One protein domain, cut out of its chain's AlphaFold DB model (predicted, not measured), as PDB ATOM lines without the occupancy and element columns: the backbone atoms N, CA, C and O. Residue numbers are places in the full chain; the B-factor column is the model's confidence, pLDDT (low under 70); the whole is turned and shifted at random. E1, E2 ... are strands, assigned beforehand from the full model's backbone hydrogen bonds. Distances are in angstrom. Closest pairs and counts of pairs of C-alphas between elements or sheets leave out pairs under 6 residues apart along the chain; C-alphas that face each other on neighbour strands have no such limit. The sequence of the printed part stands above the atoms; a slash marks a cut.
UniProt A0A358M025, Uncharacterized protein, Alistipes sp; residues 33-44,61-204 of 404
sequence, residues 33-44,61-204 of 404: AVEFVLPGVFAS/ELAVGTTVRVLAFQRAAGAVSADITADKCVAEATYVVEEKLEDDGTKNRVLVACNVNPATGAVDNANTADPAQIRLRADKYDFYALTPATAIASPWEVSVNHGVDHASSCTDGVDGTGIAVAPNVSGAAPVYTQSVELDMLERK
ATOM      1  N   ALA A  33      19.802 -21.881  -4.122       89.44
ATOM      2  CA  ALA A  33      19.034 -23.116  -4.155       89.44
ATOM      3  C   ALA A  33      19.398 -23.980  -2.943       89.44
ATOM      4  O   ALA A  33      20.575 -24.234  -2.685       89.44
ATOM      5  N   VAL A  34      18.379 -24.400  -2.198       92.00
ATOM      6  CA  VAL A  34      18.550 -25.211  -0.993       92.00
ATOM      7  C   VAL A  34      18.257 -26.665  -1.325       92.00
ATOM      8  O   VAL A  34      17.166 -27.004  -1.788       92.00
ATOM      9  N   GLU A  35      19.244 -27.515  -1.079       91.06
ATOM     10  CA  GLU A  35      19.121 -28.966  -1.146       91.06
ATOM     11  C   GLU A  35      18.978 -29.508   0.272       91.06
ATOM     12  O   GLU A  35      19.623 -29.010   1.192       91.06
ATOM     13  N   PHE A  36      18.142 -30.523   0.468       91.75
ATOM     14  CA  PHE A  36      17.885 -31.069   1.798       91.75
ATOM     15  C   PHE A  36      18.466 -32.466   1.938       91.75
ATOM     16  O   PHE A  36      18.276 -33.323   1.073       91.75
ATOM     17  N   VAL A  37      19.129 -32.693   3.065       85.88
ATOM     18  CA  VAL A  37      19.543 -34.014   3.532       85.88
ATOM     19  C   VAL A  37      18.636 -34.376   4.698       85.88
ATOM     20  O   VAL A  37      18.533 -33.614   5.656       85.88
ATOM     21  N   LEU A  38      17.951 -35.517   4.609       77.69
ATOM     22  CA  LEU A  38      17.154 -36.046   5.714       77.69
ATOM     23  C   LEU A  38      17.924 -37.168   6.407       77.69
ATOM     24  O   LEU A  38      18.238 -38.157   5.745       77.69
ATOM     25  N   PRO A  39      18.149 -37.081   7.728       72.94
ATOM     26  CA  PRO A  39      18.744 -38.171   8.490       72.94
ATOM     27  C   PRO A  39      17.773 -39.350   8.652       72.94
ATOM     28  O   PRO A  39      18.204 -40.438   9.009       72.94
ATOM     29  N   GLY A  40      16.475 -39.158   8.376       72.81
ATOM     30  CA  GLY A  40      15.436 -40.184   8.456       72.81
ATOM     31  C   GLY A  40      14.331 -39.837   9.455       72.81
ATOM     32  O   GLY A  40      14.028 -38.664   9.691       72.81
ATOM     33  N   VAL A  41      13.719 -40.873  10.023       65.38
ATOM     34  CA  VAL A  41      12.705 -40.805  11.087       65.38
ATOM     35  C   VAL A  41      13.300 -41.384  12.370       65.38
ATOM     36  O   VAL A  41      14.115 -42.306  12.314       65.38
ATOM     37  N   PHE A  42      12.893 -40.852  13.524       63.06
ATOM     38  CA  PHE A  42      13.310 -41.367  14.826       63.06
ATOM     39  C   PHE A  42      12.917 -42.832  14.977       63.06
ATOM     40  O   PHE A  42      11.725 -43.140  15.026       63.06
ATOM     41  N   ALA A  43      13.914 -43.712  15.132       55.25
ATOM     42  CA  ALA A  43      13.654 -45.030  15.687       55.25
ATOM     43  C   ALA A  43      13.159 -44.860  17.116       55.25
ATOM     44  O   ALA A  43      13.723 -44.070  17.871       55.25
ATOM     45  N   SER A  44      12.120 -45.578  17.522       52.34
ATOM     46  CA  SER A  44      11.649 -45.448  18.900       52.34
ATOM     47  C   SER A  44      12.669 -46.018  19.886       52.34
ATOM     48  O   SER A  44      13.281 -47.066  19.663       52.34
ATOM     49  N   GLU A  61      15.970 -44.878   7.913       82.88
ATOM     50  CA  GLU A  61      15.895 -44.220   6.612       82.88
ATOM     51  C   GLU A  61      14.475 -44.281   6.030       82.88
ATOM     52  O   GLU A  61      13.851 -45.343   5.962       82.88
ATOM     53  N   LEU A  62      13.999 -43.155   5.495       85.69
ATOM     54  CA  LEU A  62      12.719 -43.076   4.788       85.69
ATOM     55  C   LEU A  62      12.713 -43.933   3.525       85.69
ATOM     56  O   LEU A  62      13.636 -43.831   2.718       85.69
ATOM     57  N   ALA A  63      11.673 -44.742   3.330       88.38
ATOM     58  CA  ALA A  63      11.544 -45.602   2.160       88.38
ATOM     59  C   ALA A  63      11.528 -44.803   0.841       88.38
ATOM     60  O   ALA A  63      11.043 -43.673   0.772       88.38
ATOM     61  N   VAL A  64      12.033 -45.418  -0.234       91.00
ATOM     62  CA  VAL A  64      11.931 -44.855  -1.589       91.00
ATOM     63  C   VAL A  64      10.457 -44.655  -1.947       91.00
ATOM     64  O   VAL A  64       9.632 -45.540  -1.725       91.00
ATOM     65  N   GLY A  65      10.130 -43.491  -2.505       93.00
ATOM     66  CA  GLY A  65       8.760 -43.085  -2.820       93.00
ATOM     67  C   GLY A  65       8.044 -42.335  -1.693       93.00
ATOM     68  O   GLY A  65       6.994 -41.745  -1.951       93.00
ATOM     69  N   THR A  66       8.596 -42.289  -0.474       94.44
ATOM     70  CA  THR A  66       8.071 -41.419   0.586       94.44
ATOM     71  C   THR A  66       8.205 -39.957   0.173       94.44
ATOM     72  O   THR A  66       9.248 -39.532  -0.322       94.44
ATOM     73  N   THR A  67       7.150 -39.173   0.387       97.19
ATOM     74  CA  THR A  67       7.141 -37.742   0.080       97.19
ATOM     75  C   THR A  67       7.304 -36.898   1.335       97.19
ATOM     76  O   THR A  67       6.820 -37.250   2.414       97.19
ATOM     77  N   VAL A  68       7.966 -35.754   1.185       97.25
ATOM     78  CA  VAL A  68       8.226 -34.795   2.258       97.25
ATOM     79  C   VAL A  68       7.868 -33.394   1.782       97.25
ATOM     80  O   VAL A  68       8.270 -32.977   0.698       97.25
ATOM     81  N   ARG A  69       7.105 -32.653   2.584       97.31
ATOM     82  CA  ARG A  69       6.887 -31.216   2.393       97.31
ATOM     83  C   ARG A  69       7.838 -30.463   3.306       97.31
ATOM     84  O   ARG A  69       7.887 -30.774   4.491       97.31
ATOM     85  N   VAL A  70       8.549 -29.481   2.763       97.12
ATOM     86  CA  VAL A  70       9.459 -28.615   3.517       97.12
ATOM     87  C   VAL A  70       9.001 -27.169   3.383       97.12
ATOM     88  O   VAL A  70       8.684 -26.712   2.284       97.12
ATOM     89  N   LEU A  71       8.978 -26.453   4.503       96.50
ATOM     90  CA  LEU A  71       8.658 -25.036   4.594       96.50
ATOM     91  C   LEU A  71       9.832 -24.295   5.221       96.50
ATOM     92  O   LEU A  71      10.387 -24.751   6.217       96.50
ATOM     93  N   ALA A  72      10.179 -23.144   4.658       96.12
ATOM     94  CA  ALA A  72      11.192 -22.250   5.197       96.12
ATOM     95  C   ALA A  72      10.516 -21.037   5.838       96.12
ATOM     96  O   ALA A  72       9.746 -20.321   5.184       96.12
ATOM     97  N   PHE A  73      10.840 -20.785   7.100       95.62
ATOM     98  CA  PHE A  73      10.340 -19.664   7.878       95.62
ATOM     99  C   PHE A  73      11.467 -18.690   8.195       95.62
ATOM    100  O   PHE A  73      12.568 -19.077   8.576       95.62
ATOM    101  N   GLN A  74      11.180 -17.404   8.026       94.81
ATOM    102  CA  GLN A  74      12.023 -16.320   8.499       94.81
ATOM    103  C   GLN A  74      11.446 -15.808   9.814       94.81
ATOM    104  O   GLN A  74      10.262 -15.454   9.880       94.81
ATOM    105  N   ARG A  75      12.293 -15.744  10.843       93.06
ATOM    106  CA  ARG A  75      11.864 -15.319  12.172       93.06
ATOM    107  C   ARG A  75      11.349 -13.888  12.193       93.06
ATOM    108  O   ARG A  75      11.866 -13.016  11.488       93.06
ATOM    109  N   ALA A  76      10.367 -13.626  13.049       90.69
ATOM    110  CA  ALA A  76       9.940 -12.260  13.328       90.69
ATOM    111  C   ALA A  76      11.115 -11.402  13.847       90.69
ATOM    112  O   ALA A  76      12.018 -11.875  14.542       90.69
ATOM    113  N   ALA A  77      11.121 -10.107  13.517       87.19
ATOM    114  CA  ALA A  77      12.222  -9.220  13.885       87.19
ATOM    115  C   ALA A  77      12.406  -9.154  15.413       87.19
ATOM    116  O   ALA A  77      11.490  -8.779  16.143       87.19
ATOM    117  N   GLY A  78      13.609  -9.486  15.891       83.56
ATOM    118  CA  GLY A  78      13.937  -9.517  17.320       83.56
ATOM    119  C   GLY A  78      13.515 -10.795  18.054       83.56
ATOM    120  O   GLY A  78      13.713 -10.869  19.266       83.56
ATOM    121  N   ALA A  79      12.965 -11.795  17.355       85.88
ATOM    122  CA  ALA A  79      12.687 -13.101  17.938       85.88
ATOM    123  C   ALA A  79      13.987 -13.837  18.296       85.88
ATOM    124  O   ALA A  79      14.979 -13.794  17.564       85.88
ATOM    125  N   VAL A  80      13.969 -14.518  19.443       83.69
ATOM    126  CA  VAL A  80      15.107 -15.287  19.974       83.69
ATOM    127  C   VAL A  80      14.930 -16.800  19.814       83.69
ATOM    128  O   VAL A  80      15.884 -17.540  20.014       83.69
ATOM    129  N   SER A  81      13.738 -17.247  19.421       84.94
ATOM    130  CA  SER A  81      13.366 -18.644  19.178       84.94
ATOM    131  C   SER A  81      12.407 -18.724  17.990       84.94
ATOM    132  O   SER A  81      11.786 -17.714  17.653       84.94
ATOM    133  N   ALA A  82      12.281 -19.905  17.383       87.25
ATOM    134  CA  ALA A  82      11.281 -20.165  16.353       87.25
ATOM    135  C   ALA A  82       9.855 -20.084  16.936       87.25
ATOM    136  O   ALA A  82       9.598 -20.560  18.045       87.25
ATOM    137  N   ASP A  83       8.930 -19.482  16.194       88.81
ATOM    138  CA  ASP A  83       7.498 -19.452  16.488       88.81
ATOM    139  C   ASP A  83       6.725 -19.453  15.170       88.81
ATOM    140  O   ASP A  83       6.482 -18.411  14.565       88.81
ATOM    141  N   ILE A  84       6.267 -20.634  14.755       88.88
ATOM    142  CA  ILE A  84       5.533 -20.817  13.501       88.88
ATOM    143  C   ILE A  84       4.303 -19.898  13.369       88.88
ATOM    144  O   ILE A  84       3.858 -19.615  12.260       88.88
ATOM    145  N   THR A  85       3.732 -19.401  14.472       88.81
ATOM    146  CA  THR A  85       2.574 -18.498  14.420       88.81
ATOM    147  C   THR A  85       2.931 -17.036  14.178       88.81
ATOM    148  O   THR A  85       2.101 -16.299  13.640       88.81
ATOM    149  N   ALA A  86       4.135 -16.616  14.564       90.50
ATOM    150  CA  ALA A  86       4.630 -15.251  14.398       90.50
ATOM    151  C   ALA A  86       5.579 -15.114  13.198       90.50
ATOM    152  O   ALA A  86       5.678 -14.039  12.599       90.50
ATOM    153  N   ASP A  87       6.266 -16.198  12.852       92.81
ATOM    154  CA  ASP A  87       7.261 -16.246  11.798       92.81
ATOM    155  C   ASP A  87       6.621 -16.239  10.413       92.81
ATOM    156  O   ASP A  87       5.485 -16.670  10.184       92.81
ATOM    157  N   LYS A  88       7.378 -15.730   9.443       93.56
ATOM    158  CA  LYS A  88       6.912 -15.601   8.069       93.56
ATOM    159  C   LYS A  88       7.368 -16.804   7.258       93.56
ATOM    160  O   LYS A  88       8.560 -16.946   7.000       93.56
ATOM    161  N   CYS A  89       6.427 -17.603   6.762       94.62
ATOM    162  CA  CYS A  89       6.725 -18.571   5.707       94.62
ATOM    163  C   CYS A  89       7.157 -17.822   4.436       94.62
ATOM    164  O   CYS A  89       6.441 -16.944   3.942       94.62
ATOM    165  N   VAL A  90       8.347 -18.135   3.929       95.69
ATOM    166  CA  VAL A  90       8.943 -17.472   2.757       95.69
ATOM    167  C   VAL A  90       9.093 -18.398   1.556       95.69
ATOM    168  O   VAL A  90       9.197 -17.907   0.431       95.69
ATOM    169  N   ALA A  91       9.106 -19.713   1.776       94.62
ATOM    170  CA  ALA A  91       9.174 -20.710   0.719       94.62
ATOM    171  C   ALA A  91       8.607 -22.052   1.188       94.62
ATOM    172  O   ALA A  91       8.644 -22.382   2.371       94.62
ATOM    173  N   GLU A  92       8.133 -22.836   0.229       95.12
ATOM    174  CA  GLU A  92       7.570 -24.162   0.437       95.12
ATOM    175  C   GLU A  92       7.833 -25.002  -0.815       95.12
ATOM    176  O   GLU A  92       7.700 -24.506  -1.937       95.12
ATOM    177  N   ALA A  93       8.208 -26.264  -0.627       95.56
ATOM    178  CA  ALA A  93       8.347 -27.229  -1.712       95.56
ATOM    179  C   ALA A  93       8.075 -28.653  -1.222       95.56
ATOM    180  O   ALA A  93       8.060 -28.938  -0.022       95.56
ATOM    181  N   THR A  94       7.861 -29.554  -2.175       96.88
ATOM    182  CA  THR A  94       7.633 -30.976  -1.925       96.88
ATOM    183  C   THR A  94       8.675 -31.812  -2.640       96.88
ATOM    184  O   THR A  94       9.102 -31.485  -3.747       96.88
ATOM    185  N   TYR A  95       9.079 -32.892  -1.989       96.62
ATOM    186  CA  TYR A  95      10.155 -33.766  -2.416       96.62
ATOM    187  C   TYR A  95       9.720 -35.223  -2.292       96.62
ATOM    188  O   TYR A  95       8.873 -35.552  -1.463       96.62
ATOM    189  N   VAL A  96      10.324 -36.095  -3.088       95.38
ATOM    190  CA  VAL A  96      10.209 -37.548  -2.987       95.38
ATOM    191  C   VAL A  96      11.585 -38.137  -2.709       95.38
ATOM    192  O   VAL A  96      12.596 -37.642  -3.209       95.38
ATOM    193  N   VAL A  97      11.623 -39.175  -1.881       94.62
ATOM    194  CA  VAL A  97      12.834 -39.949  -1.627       94.62
ATOM    195  C   VAL A  97      13.102 -40.857  -2.823       94.62
ATOM    196  O   VAL A  97      12.304 -41.745  -3.125       94.62
ATOM    197  N   GLU A  98      14.243 -40.663  -3.473       92.38
ATOM    198  CA  GLU A  98      14.744 -41.524  -4.544       92.38
ATOM    199  C   GLU A  98      16.068 -42.171  -4.141       92.38
ATOM    200  O   GLU A  98      16.811 -41.646  -3.313       92.38
ATOM    201  N   GLU A  99      16.374 -43.320  -4.736       91.56
ATOM    202  CA  GLU A  99      17.683 -43.955  -4.607       91.56
ATOM    203  C   GLU A  99      18.574 -43.515  -5.771       91.56
ATOM    204  O   GLU A  99      18.241 -43.723  -6.940       91.56
ATOM    205  N   LYS A 100      19.725 -42.930  -5.449       87.25
ATOM    206  CA  LYS A 100      20.741 -42.520  -6.411       87.25
ATOM    207  C   LYS A 100      21.963 -43.422  -6.284       87.25
ATOM    208  O   LYS A 100      22.461 -43.657  -5.186       87.25
ATOM    209  N   LEU A 101      22.439 -43.919  -7.422       87.25
ATOM    210  CA  LEU A 101      23.692 -44.659  -7.514       87.25
ATOM    211  C   LEU A 101      24.841 -43.669  -7.723       87.25
ATOM    212  O   LEU A 101      24.825 -42.910  -8.694       87.25
ATOM    213  N   GLU A 102      25.811 -43.680  -6.822       84.81
ATOM    214  CA  GLU A 102      27.052 -42.924  -6.957       84.81
ATOM    215  C   GLU A 102      28.059 -43.664  -7.856       84.81
ATOM    216  O   GLU A 102      27.935 -44.866  -8.115       84.81
ATOM    217  N   ASP A 103      29.087 -42.947  -8.316       85.88
ATOM    218  CA  ASP A 103      30.116 -43.472  -9.229       85.88
ATOM    219  C   ASP A 103      30.902 -44.668  -8.652       85.88
ATOM    220  O   ASP A 103      31.453 -45.476  -9.402       85.88
ATOM    221  N   ASP A 104      30.956 -44.800  -7.324       86.62
ATOM    222  CA  ASP A 104      31.610 -45.909  -6.618       86.62
ATOM    223  C   ASP A 104      30.701 -47.141  -6.417       86.62
ATOM    224  O   ASP A 104      31.140 -48.154  -5.868       86.62
ATOM    225  N   GLY A 105      29.455 -47.083  -6.899       84.44
ATOM    226  CA  GLY A 105      28.454 -48.138  -6.756       84.44
ATOM    227  C   GLY A 105      27.646 -48.075  -5.456       84.44
ATOM    228  O   GLY A 105      26.787 -48.937  -5.245       84.44
ATOM    229  N   THR A 106      27.884 -47.079  -4.598       87.00
ATOM    230  CA  THR A 106      27.103 -46.845  -3.378       87.00
ATOM    231  C   THR A 106      25.723 -46.297  -3.729       87.00
ATOM    232  O   THR A 106      25.571 -45.467  -4.623       87.00
ATOM    233  N   LYS A 107      24.694 -46.773  -3.025       85.25
ATOM    234  CA  LYS A 107      23.319 -46.287  -3.155       85.25
ATOM    235  C   LYS A 107      23.021 -45.328  -2.014       85.25
ATOM    236  O   LYS A 107      23.074 -45.737  -0.859       85.25
ATOM    237  N   ASN A 108      22.678 -44.092  -2.352       85.12
ATOM    238  CA  ASN A 108      22.289 -43.064  -1.396       85.12
ATOM    239  C   ASN A 108      20.837 -42.661  -1.625       85.12
ATOM    240  O   ASN A 108      20.391 -42.534  -2.767       85.12
ATOM    241  N   ARG A 109      20.098 -42.422  -0.544       88.31
ATOM    242  CA  ARG A 109      18.759 -41.837  -0.637       88.31
ATOM    243  C   ARG A 109      18.871 -40.320  -0.713       88.31
ATOM    244  O   ARG A 109      19.566 -39.704   0.089       88.31
ATOM    245  N   VAL A 110      18.189 -39.728  -1.685       89.75
ATOM    246  CA  VAL A 110      18.199 -38.286  -1.946       89.75
ATOM    247  C   VAL A 110      16.777 -37.755  -2.048       89.75
ATOM    248  O   VAL A 110      15.859 -38.476  -2.439       89.75
ATOM    249  N   LEU A 111      16.592 -36.481  -1.707       92.62
ATOM    250  CA  LEU A 111      15.331 -35.782  -1.914       92.62
ATOM    251  C   LEU A 111      15.315 -35.103  -3.280       92.62
ATOM    252  O   LEU A 111      16.111 -34.205  -3.550       92.62
ATOM    253  N   VAL A 112      14.362 -35.495  -4.118       92.25
ATOM    254  CA  VAL A 112      14.148 -34.911  -5.446       92.25
ATOM    255  C   VAL A 112      12.840 -34.140  -5.438       92.25
ATOM    256  O   VAL A 112      11.819 -34.652  -4.989       92.25
ATOM    257  N   ALA A 113      12.858 -32.889  -5.900       94.06
ATOM    258  CA  ALA A 113      11.652 -32.064  -5.951       94.06
ATOM    259  C   ALA A 113      10.575 -32.744  -6.814       94.06
ATOM    260  O   ALA A 113      10.853 -33.184  -7.929       94.06
ATOM    261  N   CYS A 114       9.344 -32.817  -6.311       95.31
ATOM    262  CA  CYS A 114       8.236 -33.487  -6.985       95.31
ATOM    263  C   CYS A 114       6.918 -32.735  -6.794       95.31
ATOM    264  O   CYS A 114       6.756 -31.962  -5.850       95.31
ATOM    265  N   ASN A 115       5.942 -33.006  -7.658       96.06
ATOM    266  CA  ASN A 115       4.560 -32.588  -7.440       96.06
ATOM    267  C   ASN A 115       3.811 -33.662  -6.654       96.06
ATOM    268  O   ASN A 115       4.026 -34.857  -6.867       96.06
ATOM    269  N   VAL A 116       2.907 -33.247  -5.772       96.81
ATOM    270  CA  VAL A 116       2.107 -34.163  -4.951       96.81
ATOM    271  C   VAL A 116       0.630 -33.812  -5.003       96.81
ATOM    272  O   VAL A 116       0.253 -32.649  -5.170       96.81
ATOM    273  N   ASN A 117      -0.217 -34.816  -4.801       95.50
ATOM    274  CA  ASN A 117      -1.628 -34.606  -4.532       95.50
ATOM    275  C   ASN A 117      -1.759 -33.984  -3.129       95.50
ATOM    276  O   ASN A 117      -1.368 -34.618  -2.149       95.50
ATOM    277  N   PRO A 118      -2.329 -32.776  -2.988       91.31
ATOM    278  CA  PRO A 118      -2.380 -32.082  -1.703       91.31
ATOM    279  C   PRO A 118      -3.211 -32.811  -0.635       91.31
ATOM    280  O   PRO A 118      -2.970 -32.604   0.551       91.31
ATOM    281  N   ALA A 119      -4.170 -33.654  -1.026       90.19
ATOM    282  CA  ALA A 119      -5.028 -34.371  -0.085       90.19
ATOM    283  C   ALA A 119      -4.347 -35.607   0.520       90.19
ATOM    284  O   ALA A 119      -4.575 -35.917   1.684       90.19
ATOM    285  N   THR A 120      -3.524 -36.314  -0.260       92.19
ATOM    286  CA  THR A 120      -2.885 -37.568   0.176       92.19
ATOM    287  C   THR A 120      -1.390 -37.426   0.437       92.19
ATOM    288  O   THR A 120      -0.795 -38.287   1.074       92.19
ATOM    289  N   GLY A 121      -0.759 -36.373  -0.084       94.81
ATOM    290  CA  GLY A 121       0.691 -36.209  -0.094       94.81
ATOM    291  C   GLY A 121       1.417 -37.138  -1.072       94.81
ATOM    292  O   GLY A 121       2.630 -37.029  -1.200       94.81
ATOM    293  N   ALA A 122       0.722 -38.028  -1.785       95.31
ATOM    294  CA  ALA A 122       1.343 -38.934  -2.751       95.31
ATOM    295  C   ALA A 122       1.836 -38.183  -3.996       95.31
ATOM    296  O   ALA A 122       1.244 -37.173  -4.379       95.31
ATOM    297  N   VAL A 123       2.875 -38.701  -4.662       96.00
ATOM    298  CA  VAL A 123       3.378 -38.142  -5.928       96.00
ATOM    299  C   VAL A 123       2.252 -38.062  -6.963       96.00
ATOM    300  O   VAL A 123       1.560 -39.047  -7.228       96.00
ATOM    301  N   ASP A 124       2.080 -36.887  -7.565       95.75
ATOM    302  CA  ASP A 124       1.110 -36.654  -8.630       95.75
ATOM    303  C   ASP A 124       1.793 -36.740  -9.999       95.75
ATOM    304  O   ASP A 124       2.217 -35.740 -10.576       95.75
ATOM    305  N   ASN A 125       1.873 -37.961 -10.530       89.50
ATOM    306  CA  ASN A 125       2.470 -38.228 -11.841       89.50
ATOM    307  C   ASN A 125       1.684 -37.613 -13.015       89.50
ATOM    308  O   ASN A 125       2.196 -37.577 -14.134       89.50
ATOM    309  N   ALA A 126       0.443 -37.157 -12.801       92.12
ATOM    310  CA  ALA A 126      -0.326 -36.467 -13.834       92.12
ATOM    311  C   ALA A 126       0.045 -34.978 -13.929       92.12
ATOM    312  O   ALA A 126      -0.211 -34.345 -14.956       92.12
ATOM    313  N   ASN A 127       0.656 -34.416 -12.883       91.62
ATOM    314  CA  ASN A 127       1.108 -33.036 -12.867       91.62
ATOM    315  C   ASN A 127       2.507 -32.905 -13.484       91.62
ATOM    316  O   ASN A 127       3.524 -33.171 -12.844       91.62
ATOM    317  N   THR A 128       2.543 -32.432 -14.729       89.44
ATOM    318  CA  THR A 128       3.774 -32.234 -15.506       89.44
ATOM    319  C   THR A 128       4.395 -30.844 -15.341       89.44
ATOM    320  O   THR A 128       5.254 -30.479 -16.140       89.44
ATOM    321  N   ALA A 129       3.921 -30.018 -14.401       91.94
ATOM    322  CA  ALA A 129       4.568 -28.741 -14.110       91.94
ATOM    323  C   ALA A 129       5.953 -28.983 -13.498       91.94
ATOM    324  O   ALA A 129       6.131 -29.947 -12.754       91.94
ATOM    325  N   ASP A 130       6.915 -28.099 -13.763       90.81
ATOM    326  CA  ASP A 130       8.224 -28.184 -13.116       90.81
ATOM    327  C   ASP A 130       8.048 -28.087 -11.589       90.81
ATOM    328  O   ASP A 130       7.455 -27.108 -11.112       90.81
ATOM    329  N   PRO A 131       8.512 -29.084 -10.810       91.25
ATOM    330  CA  PRO A 131       8.379 -29.053  -9.361       91.25
ATOM    331  C   PRO A 131       9.064 -27.828  -8.758       91.25
ATOM    332  O   PRO A 131      10.186 -27.470  -9.129       91.25
ATOM    333  N   ALA A 132       8.395 -27.194  -7.797       88.94
ATOM    334  CA  ALA A 132       8.967 -26.068  -7.075       88.94
ATOM    335  C   ALA A 132      10.222 -26.499  -6.299       88.94
ATOM    336  O   ALA A 132      10.274 -27.580  -5.717       88.94
ATOM    337  N   GLN A 133      11.217 -25.618  -6.255       88.94
ATOM    338  CA  GLN A 133      12.421 -25.779  -5.445       88.94
ATOM    339  C   GLN A 133      12.554 -24.588  -4.501       88.94
ATOM    340  O   GLN A 133      12.307 -23.444  -4.896       88.94
ATOM    341  N   ILE A 134      12.985 -24.838  -3.266       92.00
ATOM    342  CA  ILE A 134      13.267 -23.760  -2.318       92.00
ATOM    343  C   ILE A 134      14.522 -23.005  -2.772       92.00
ATOM    344  O   ILE A 134      15.617 -23.558  -2.874       92.00
ATOM    345  N   ARG A 135      14.341 -21.709  -3.043       90.81
ATOM    346  CA  ARG A 135      15.406 -20.757  -3.374       90.81
ATOM    347  C   ARG A 135      15.299 -19.545  -2.458       90.81
ATOM    348  O   ARG A 135      14.334 -18.785  -2.558       90.81
ATOM    349  N   LEU A 136      16.279 -19.364  -1.579       92.75
ATOM    350  CA  LEU A 136      16.250 -18.371  -0.500       92.75
ATOM    351  C   LEU A 136      17.306 -17.287  -0.705       92.75
ATOM    352  O   LEU A 136      18.311 -17.495  -1.381       92.75
ATOM    353  N   ARG A 137      17.078 -16.100  -0.141       91.69
ATOM    354  CA  ARG A 137      18.116 -15.060  -0.082       91.69
ATOM    355  C   ARG A 137      19.104 -15.396   1.032       91.69
ATOM    356  O   ARG A 137      18.856 -16.290   1.834       91.69
ATOM    357  N   ALA A 138      20.218 -14.671   1.076       90.94
ATOM    358  CA  ALA A 138      21.147 -14.809   2.183       90.94
ATOM    359  C   ALA A 138      20.509 -14.290   3.484       90.94
ATOM    360  O   ALA A 138      20.299 -13.084   3.613       90.94
ATOM    361  N   ASP A 139      20.175 -15.193   4.405       92.69
ATOM    362  CA  ASP A 139      19.624 -14.901   5.734       92.69
ATOM    363  C   ASP A 139      19.624 -16.175   6.601       92.69
ATOM    364  O   ASP A 139      20.156 -17.210   6.200       92.69
ATOM    365  N   LYS A 140      19.023 -16.112   7.789       92.88
ATOM    366  CA  LYS A 140      18.740 -17.265   8.640       92.88
ATOM    367  C   LYS A 140      17.286 -17.711   8.526       92.88
ATOM    368  O   LYS A 140      16.378 -16.880   8.540       92.88
ATOM    369  N   TYR A 141      17.086 -19.024   8.481       94.88
ATOM    370  CA  TYR A 141      15.770 -19.641   8.343       94.88
ATOM    371  C   TYR A 141      15.598 -20.828   9.288       94.88
ATOM    372  O   TYR A 141      16.559 -21.547   9.558       94.88
ATOM    373  N   ASP A 142      14.367 -21.053   9.729       95.69
ATOM    374  CA  ASP A 142      13.948 -22.307  10.353       95.69
ATOM    375  C   ASP A 142      13.223 -23.153   9.303       95.69
ATOM    376  O   ASP A 142      12.432 -22.630   8.509       95.69
ATOM    377  N   PHE A 143      13.488 -24.455   9.279       95.69
ATOM    378  CA  PHE A 143      12.864 -25.374   8.333       95.69
ATOM    379  C   PHE A 143      11.908 -26.312   9.051       95.69
ATOM    380  O   PHE A 143      12.262 -26.933  10.045       95.69
ATOM    381  N   TYR A 144      10.696 -26.441   8.529       96.00
ATOM    382  CA  TYR A 144       9.711 -27.391   9.028       96.00
ATOM    383  C   TYR A 144       9.471 -28.440   7.956       96.00
ATOM    384  O   TYR A 144       9.203 -28.090   6.804       96.00
ATOM    385  N   ALA A 145       9.551 -29.711   8.329       96.25
ATOM    386  CA  ALA A 145       9.346 -30.828   7.421       96.25
ATOM    387  C   ALA A 145       8.208 -31.727   7.911       96.25
ATOM    388  O   ALA A 145       8.028 -31.913   9.114       96.25
ATOM    389  N   LEU A 146       7.439 -32.297   6.982       96.62
ATOM    390  CA  LEU A 146       6.443 -33.320   7.303       96.62
ATOM    391  C   LEU A 146       6.308 -34.381   6.210       96.62
ATOM    392  O   LEU A 146       6.497 -34.103   5.023       96.62
ATOM    393  N   THR A 147       5.932 -35.586   6.625       96.00
ATOM    394  CA  THR A 147       5.597 -36.716   5.756       96.00
ATOM    395  C   THR A 147       4.272 -37.361   6.201       96.00
ATOM    396  O   THR A 147       3.967 -37.325   7.399       96.00
ATOM    397  N   PRO A 148       3.448 -37.894   5.275       96.69
ATOM    398  CA  PRO A 148       3.492 -37.664   3.824       96.69
ATOM    399  C   PRO A 148       3.353 -36.174   3.492       96.69
ATOM    400  O   PRO A 148       2.907 -35.407   4.334       96.69
ATOM    401  N   ALA A 149       3.701 -35.738   2.279       96.94
ATOM    402  CA  ALA A 149       3.690 -34.320   1.883       96.94
ATOM    403  C   ALA A 149       2.276 -33.698   1.711       96.94
ATOM    404  O   ALA A 149       1.992 -33.016   0.719       96.94
ATOM    405  N   THR A 150       1.360 -33.929   2.652       96.06
ATOM    406  CA  THR A 150      -0.015 -33.411   2.659       96.06
ATOM    407  C   THR A 150      -0.044 -31.889   2.775       96.06
ATOM    408  O   THR A 150       0.908 -31.264   3.244       96.06
ATOM    409  N   ALA A 151      -1.110 -31.264   2.279       93.88
ATOM    410  CA  ALA A 151      -1.280 -29.818   2.369       93.88
ATOM    411  C   ALA A 151      -1.494 -29.354   3.816       93.88
ATOM    412  O   ALA A 151      -2.126 -30.039   4.618       93.88
ATOM    413  N   ILE A 152      -1.016 -28.146   4.108       94.38
ATOM    414  CA  ILE A 152      -1.141 -27.502   5.416       94.38
ATOM    415  C   ILE A 152      -2.254 -26.455   5.347       94.38
ATOM    416  O   ILE A 152      -2.297 -25.631   4.430       94.38
ATOM    417  N   ALA A 153      -3.176 -26.497   6.306       92.44
ATOM    418  CA  ALA A 153      -4.255 -25.529   6.431       92.44
ATOM    419  C   ALA A 153      -3.788 -24.257   7.158       92.44
ATOM    420  O   ALA A 153      -2.868 -24.279   7.972       92.44
ATOM    421  N   SER A 154      -4.446 -23.131   6.882       84.50
ATOM    422  CA  SER A 154      -4.161 -21.866   7.568       84.50
ATOM    423  C   SER A 154      -4.657 -21.908   9.030       84.50
ATOM    424  O   SER A 154      -5.797 -22.323   9.234       84.50
ATOM    425  N   PRO A 155      -3.886 -21.429  10.030       85.06
ATOM    426  CA  PRO A 155      -2.594 -20.772   9.882       85.06
ATOM    427  C   PRO A 155      -1.459 -21.740   9.561       85.06
ATOM    428  O   PRO A 155      -0.786 -21.432   8.601       85.06
ATOM    429  N   TRP A 156      -1.290 -22.875  10.250       93.69
ATOM    430  CA  TRP A 156      -0.259 -23.895   9.960       93.69
ATOM    431  C   TRP A 156      -0.671 -25.263  10.525       93.69
ATOM    432  O   TRP A 156       0.066 -25.896  11.280       93.69
ATOM    433  N   GLU A 157      -1.903 -25.674  10.243       94.94
ATOM    434  CA  GLU A 157      -2.518 -26.876  10.808       94.94
ATOM    435  C   GLU A 157      -2.392 -28.076   9.869       94.94
ATOM    436  O   GLU A 157      -2.615 -27.978   8.659       94.94
ATOM    437  N   VAL A 158      -2.072 -29.229  10.449       95.31
ATOM    438  CA  VAL A 158      -2.066 -30.531   9.786       95.31
ATOM    439  C   VAL A 158      -3.284 -31.328  10.239       95.31
ATOM    440  O   VAL A 158      -3.611 -31.364  11.423       95.31
ATOM    441  N   SER A 159      -3.964 -31.956   9.282       95.81
ATOM    442  CA  SER A 159      -5.130 -32.813   9.510       95.81
ATOM    443  C   SER A 159      -4.751 -34.247   9.165       95.81
ATOM    444  O   SER A 159      -4.443 -34.539   8.011       95.81
ATOM    445  N   VAL A 160      -4.781 -35.135  10.154       97.06
ATOM    446  CA  VAL A 160      -4.289 -36.512  10.046       97.06
ATOM    447  C   VAL A 160      -5.438 -37.482  10.293       97.06
ATOM    448  O   VAL A 160      -6.152 -37.363  11.287       97.06
ATOM    449  N   ASN A 161      -5.622 -38.436   9.384       96.69
ATOM    450  CA  ASN A 161      -6.575 -39.536   9.540       96.69
ATOM    451  C   ASN A 161      -5.865 -40.780  10.088       96.69
ATOM    452  O   ASN A 161      -4.634 -40.850  10.079       96.69
ATOM    453  N   HIS A 162      -6.629 -41.789  10.504       97.25
ATOM    454  CA  HIS A 162      -6.085 -43.140  10.628       97.25
ATOM    455  C   HIS A 162      -5.590 -43.638   9.259       97.25
ATOM    456  O   HIS A 162      -6.009 -43.149   8.208       97.25
ATOM    457  N   GLY A 163      -4.666 -44.596   9.265       95.19
ATOM    458  CA  GLY A 163      -3.990 -45.090   8.060       95.19
ATOM    459  C   GLY A 163      -2.968 -44.122   7.464       95.19
ATOM    460  O   GLY A 163      -2.546 -44.296   6.325       95.19
ATOM    461  N   VAL A 164      -2.589 -43.069   8.197       94.94
ATOM    462  CA  VAL A 164      -1.569 -42.111   7.760       94.94
ATOM    463  C   VAL A 164      -0.392 -42.129   8.724       94.94
ATOM    464  O   VAL A 164      -0.512 -41.752   9.890       94.94
ATOM    465  N   ASP A 165       0.771 -42.499   8.198       93.56
ATOM    466  CA  ASP A 165       2.051 -42.439   8.895       93.56
ATOM    467  C   ASP A 165       2.595 -41.006   8.956       93.56
ATOM    468  O   ASP A 165       3.483 -40.609   8.200       93.56
ATOM    469  N   HIS A 166       1.994 -40.192   9.824       95.75
ATOM    470  CA  HIS A 166       2.379 -38.798   9.963       95.75
ATOM    471  C   HIS A 166       3.619 -38.630  10.847       95.75
ATOM    472  O   HIS A 166       3.607 -38.969  12.036       95.75
ATOM    473  N   ALA A 167       4.656 -38.008  10.287       95.75
ATOM    474  CA  ALA A 167       5.828 -37.558  11.027       95.75
ATOM    475  C   ALA A 167       6.228 -36.133  10.630       95.75
ATOM    476  O   ALA A 167       5.986 -35.702   9.501       95.75
ATOM    477  N   SER A 168       6.822 -35.388  11.561       95.88
ATOM    478  CA  SER A 168       7.270 -34.008  11.322       95.88
ATOM    479  C   SER A 168       8.485 -33.622  12.164       95.88
ATOM    480  O   SER A 168       8.746 -34.243  13.194       95.88
ATOM    481  N   SER A 169       9.233 -32.613  11.713       94.56
ATOM    482  CA  SER A 169      10.391 -32.046  12.414       94.56
ATOM    483  C   SER A 169      10.507 -30.538  12.202       94.56
ATOM    484  O   SER A 169      10.049 -29.993  11.194       94.56
ATOM    485  N   CYS A 170      11.135 -29.871  13.170       93.38
ATOM    486  CA  CYS A 170      11.456 -28.450  13.143       93.38
ATOM    487  C   CYS A 170      12.968 -28.300  13.308       93.38
ATOM    488  O   CYS A 170      13.494 -28.685  14.340       93.38
ATOM    489  N   THR A 171      13.636 -27.780  12.282       92.94
ATOM    490  CA  THR A 171      15.085 -27.573  12.207       92.94
ATOM    491  C   THR A 171      15.401 -26.095  12.382       92.94
ATOM    492  O   THR A 171      15.162 -25.296  11.472       92.94
ATOM    493  N   ASP A 172      15.962 -25.725  13.530       89.00
ATOM    494  CA  ASP A 172      16.236 -24.332  13.906       89.00
ATOM    495  C   ASP A 172      17.729 -24.053  14.201       89.00
ATOM    496  O   ASP A 172      18.109 -22.984  14.696       89.00
ATOM    497  N   GLY A 173      18.601 -24.987  13.803       80.75
ATOM    498  CA  GLY A 173      20.059 -24.919  13.935       80.75
ATOM    499  C   GLY A 173      20.579 -25.327  15.316       80.75
ATOM    500  O   GLY A 173      19.855 -25.312  16.297       80.75
ATOM    501  N   VAL A 174      21.875 -25.651  15.408       74.00
ATOM    502  CA  VAL A 174      22.498 -26.253  16.614       74.00
ATOM    503  C   VAL A 174      22.263 -25.444  17.900       74.00
ATOM    504  O   VAL A 174      22.093 -26.020  18.970       74.00
ATOM    505  N   ASP A 175      22.217 -24.115  17.787       78.81
ATOM    506  CA  ASP A 175      22.001 -23.196  18.914       78.81
ATOM    507  C   ASP A 175      20.585 -22.584  18.926       78.81
ATOM    508  O   ASP A 175      20.348 -21.580  19.601       78.81
ATOM    509  N   GLY A 176      19.661 -23.108  18.112       80.44
ATOM    510  CA  GLY A 176      18.316 -22.562  17.945       80.44
ATOM    511  C   GLY A 176      18.306 -21.143  17.375       80.44
ATOM    512  O   GLY A 176      17.435 -20.347  17.723       80.44
ATOM    513  N   THR A 177      19.287 -20.768  16.541       83.69
ATOM    514  CA  THR A 177      19.417 -19.403  15.975       83.69
ATOM    515  C   THR A 177      19.035 -19.286  14.500       83.69
ATOM    516  O   THR A 177      19.254 -18.228  13.905       83.69
ATOM    517  N   GLY A 178      18.477 -20.347  13.922       88.00
ATOM    518  CA  GLY A 178      18.190 -20.500  12.503       88.00
ATOM    519  C   GLY A 178      19.405 -20.980  11.708       88.00
ATOM    520  O   GLY A 178      20.564 -20.712  12.044       88.00
ATOM    521  N   ILE A 179      19.134 -21.671  10.606       92.56
ATOM    522  CA  ILE A 179      20.125 -22.130   9.636       92.56
ATOM    523  C   ILE A 179      20.499 -20.967   8.719       92.56
ATOM    524  O   ILE A 179      19.652 -20.412   8.018       92.56
ATOM    525  N   ALA A 180      21.778 -20.594   8.715       93.06
ATOM    526  CA  ALA A 180      22.288 -19.567   7.819       93.06
ATOM    527  C   ALA A 180      22.372 -20.098   6.383       93.06
ATOM    528  O   ALA A 180      23.087 -21.064   6.111       93.06
ATOM    529  N   VAL A 181      21.681 -19.432   5.466       91.88
ATOM    530  CA  VAL A 181      21.764 -19.651   4.023       91.88
ATOM    531  C   VAL A 181      22.536 -18.490   3.416       91.88
ATOM    532  O   VAL A 181      22.232 -17.334   3.699       91.88
ATOM    533  N   ALA A 182      23.547 -18.770   2.596       90.75
ATOM    534  CA  ALA A 182      24.312 -17.745   1.891       90.75
ATOM    535  C   ALA A 182      25.035 -18.337   0.670       90.75
ATOM    536  O   ALA A 182      25.418 -19.505   0.692       90.75
ATOM    537  N   PRO A 183      25.265 -17.550  -0.399       85.00
ATOM    538  CA  PRO A 183      26.073 -18.017  -1.516       85.00
ATOM    539  C   PRO A 183      27.514 -18.253  -1.061       85.00
ATOM    540  O   PRO A 183      28.092 -17.449  -0.323       85.00
ATOM    541  N   ASN A 184      28.128 -19.329  -1.548       81.94
ATOM    542  CA  ASN A 184      29.542 -19.563  -1.312       81.94
ATOM    543  C   ASN A 184      30.368 -18.723  -2.297       81.94
ATOM    544  O   ASN A 184      30.444 -19.023  -3.488       81.94
ATOM    545  N   VAL A 185      30.995 -17.666  -1.782       83.06
ATOM    546  CA  VAL A 185      31.810 -16.711  -2.551       83.06
ATOM    547  C   VAL A 185      33.319 -16.924  -2.386       83.06
ATOM    548  O   VAL A 185      34.102 -16.095  -2.843       83.06
ATOM    549  N   SER A 186      33.762 -18.005  -1.731       78.12
ATOM    550  CA  SER A 186      35.192 -18.233  -1.468       78.12
ATOM    551  C   SER A 186      35.976 -18.749  -2.685       78.12
ATOM    552  O   SER A 186      37.201 -18.851  -2.623       78.12
ATOM    553  N   GLY A 187      35.288 -19.116  -3.773       72.19
ATOM    554  CA  GLY A 187      35.874 -19.621  -5.018       72.19
ATOM    555  C   GLY A 187      36.009 -18.567  -6.123       72.19
ATOM    556  O   GLY A 187      35.556 -17.434  -5.995       72.19
ATOM    557  N   ALA A 188      36.608 -18.960  -7.255       73.69
ATOM    558  CA  ALA A 188      36.759 -18.096  -8.435       73.69
ATOM    559  C   ALA A 188      35.416 -17.696  -9.086       73.69
ATOM    560  O   ALA A 188      35.355 -16.695  -9.798       73.69
ATOM    561  N   ALA A 189      34.353 -18.466  -8.833       77.94
ATOM    562  CA  ALA A 189      32.977 -18.153  -9.194       77.94
ATOM    563  C   ALA A 189      32.063 -18.432  -7.983       77.94
ATOM    564  O   ALA A 189      32.260 -19.459  -7.327       77.94
ATOM    565  N   PRO A 190      31.084 -17.559  -7.678       76.44
ATOM    566  CA  PRO A 190      30.112 -17.817  -6.621       76.44
ATOM    567  C   PRO A 190      29.269 -19.065  -6.906       76.44
ATOM    568  O   PRO A 190      28.801 -19.256  -8.030       76.44
ATOM    569  N   VAL A 191      29.042 -19.883  -5.880       80.38
ATOM    570  CA  VAL A 191      28.144 -21.045  -5.928       80.38
ATOM    571  C   VAL A 191      26.854 -20.702  -5.184       80.38
ATOM    572  O   VAL A 191      26.888 -20.297  -4.023       80.38
ATOM    573  N   TYR A 192      25.719 -20.866  -5.866       85.06
ATOM    574  CA  TYR A 192      24.375 -20.550  -5.365       85.06
ATOM    575  C   TYR A 192      23.578 -21.813  -5.021       85.06
ATOM    576  O   TYR A 192      22.371 -21.871  -5.232       85.06
ATOM    577  N   THR A 193      24.256 -22.831  -4.501       85.12
ATOM    578  CA  THR A 193      23.647 -24.052  -3.969       85.12
ATOM    579  C   THR A 193      24.170 -24.293  -2.558       85.12
ATOM    580  O   THR A 193      25.348 -24.057  -2.280       85.12
ATOM    581  N   GLN A 194      23.296 -24.735  -1.658       88.44
ATOM    582  CA  GLN A 194      23.663 -25.082  -0.290       88.44
ATOM    583  C   GLN A 194      22.832 -26.272   0.185       88.44
ATOM    584  O   GLN A 194      21.609 -26.263   0.060       88.44
ATOM    585  N   SER A 195      23.498 -27.267   0.767       89.94
ATOM    586  CA  SER A 195      22.830 -28.383   1.434       89.94
ATOM    587  C   SER A 195      22.494 -28.019   2.882       89.94
ATOM    588  O   SER A 195      23.321 -27.444   3.594       89.94
ATOM    589  N   VAL A 196      21.283 -28.357   3.314       91.75
ATOM    590  CA  VAL A 196      20.780 -28.207   4.681       91.75
ATOM    591  C   VAL A 196      20.414 -29.589   5.204       91.75
ATOM    592  O   VAL A 196      19.603 -30.293   4.603       91.75
ATOM    593  N   GLU A 197      21.020 -29.974   6.321       91.50
ATOM    594  CA  GLU A 197      20.622 -31.162   7.068       91.50
ATOM    595  C   GLU A 197      19.390 -30.819   7.904       91.50
ATOM    596  O   GLU A 197      19.411 -29.872   8.690       91.50
ATOM    597  N   LEU A 198      18.296 -31.535   7.657       91.81
ATOM    598  CA  LEU A 198      17.058 -31.400   8.413       91.81
ATOM    599  C   LEU A 198      17.129 -32.239   9.686       91.81
ATOM    600  O   LEU A 198      17.757 -33.293   9.715       91.81
ATOM    601  N   ASP A 199      16.403 -31.820  10.710       90.62
ATOM    602  CA  ASP A 199      16.208 -32.623  11.907       90.62
ATOM    603  C   ASP A 199      15.368 -33.863  11.603       90.62
ATOM    604  O   ASP A 199      14.491 -33.880  10.729       90.62
ATOM    605  N   MET A 200      15.647 -34.916  12.366       89.75
ATOM    606  CA  MET A 200      15.000 -36.210  12.230       89.75
ATOM    607  C   MET A 200      13.490 -36.097  12.463       89.75
ATOM    608  O   MET A 200      13.029 -35.427  13.385       89.75
ATOM    609  N   LEU A 201      12.708 -36.742  11.601       92.56
ATOM    610  CA  LEU A 201      11.249 -36.690  11.665       92.56
ATOM    611  C   LEU A 201      10.735 -37.487  12.867       92.56
ATOM    612  O   LEU A 201      11.104 -38.644  13.060       92.56
ATOM    613  N   GLU A 202       9.835 -36.901  13.649       92.38
ATOM    614  CA  GLU A 202       9.176 -37.568  14.770       92.38
ATOM    615  C   GLU A 202       7.797 -38.075  14.361       92.38
ATOM    616  O   GLU A 202       6.932 -37.280  13.975       92.38
ATOM    617  N   ARG A 203       7.559 -39.384  14.494       93.31
ATOM    618  CA  ARG A 203       6.231 -39.974  14.281       93.31
ATOM    619  C   ARG A 203       5.253 -39.452  15.322       93.31
ATOM    620  O   ARG A 203       5.489 -39.563  16.524       93.31
ATOM    621  N   LYS A 204       4.136 -38.907  14.853       95.31
ATOM    622  CA  LYS A 204       3.069 -38.372  15.708       95.31
ATOM    623  C   LYS A 204       1.889 -39.343  15.854       95.31
ATOM    624  O   LYS A 204       1.025 -39.109  16.694       95.31
TER     625      LYS A 204
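This is residues 33 to 44 and 61 to 204 of the 404 residues of an uncharacterized protein of Alistipes sp (UniProt A0A358M025). With little regular structure, a strongly twisted antiparallel sheet, branched at E5, wraps into a loose, nearly closed barrel, the parallel pair E1 and E9 filling the gap between E4 and E8. The printed part has 156 residues, 60 in nine strands, E1 to E9 in chain order: all strand, compact, radius of gyration of the C-alphas 16.0 A, spans 44 by 44 by 36 A.

Find C-alpha 33 at (19.034, -23.116, -4.155); E1 runs to residue 37. Next find E2, 67 to 74, 23.5 A; E3, 88 to 101, 37.0 A, which bends by 58 degrees at 98; E4, 107 to 113; E5, 139 to 147, 25.9 A; E6, 157 to 160; E7, 167 to 171; E8, 179 to 181; E9, 193 to 197, ending at (20.622, -31.162, 7.068).

E1 and E9 are parallel, N 35 to O 194 2.9 A. Hairpins E2-E3, N 68 to O 95 2.8 A, and E3-E4, N 96 to O 112 2.8 A, form a meander, successive antiparallel neighbours; E5 beside E2, N 69 to O 146 2.9 A, makes a Greek key, fourth strand beside first. On E5's other side are E7, N 143 to O 171 2.9 A, and E8, N 141 to O 179 3.0 A. E6 pairs with no named strand.

The farthest C-alphas, His 162 and Ala 188, are 53.2 A apart. The cut, residues 45 to 60, spans 13.1 A between C-alphas 44 and 61. Links E2-E3, E4-E5 and E8-E9 are long. Residues 41 to 44 have pLDDT under 70.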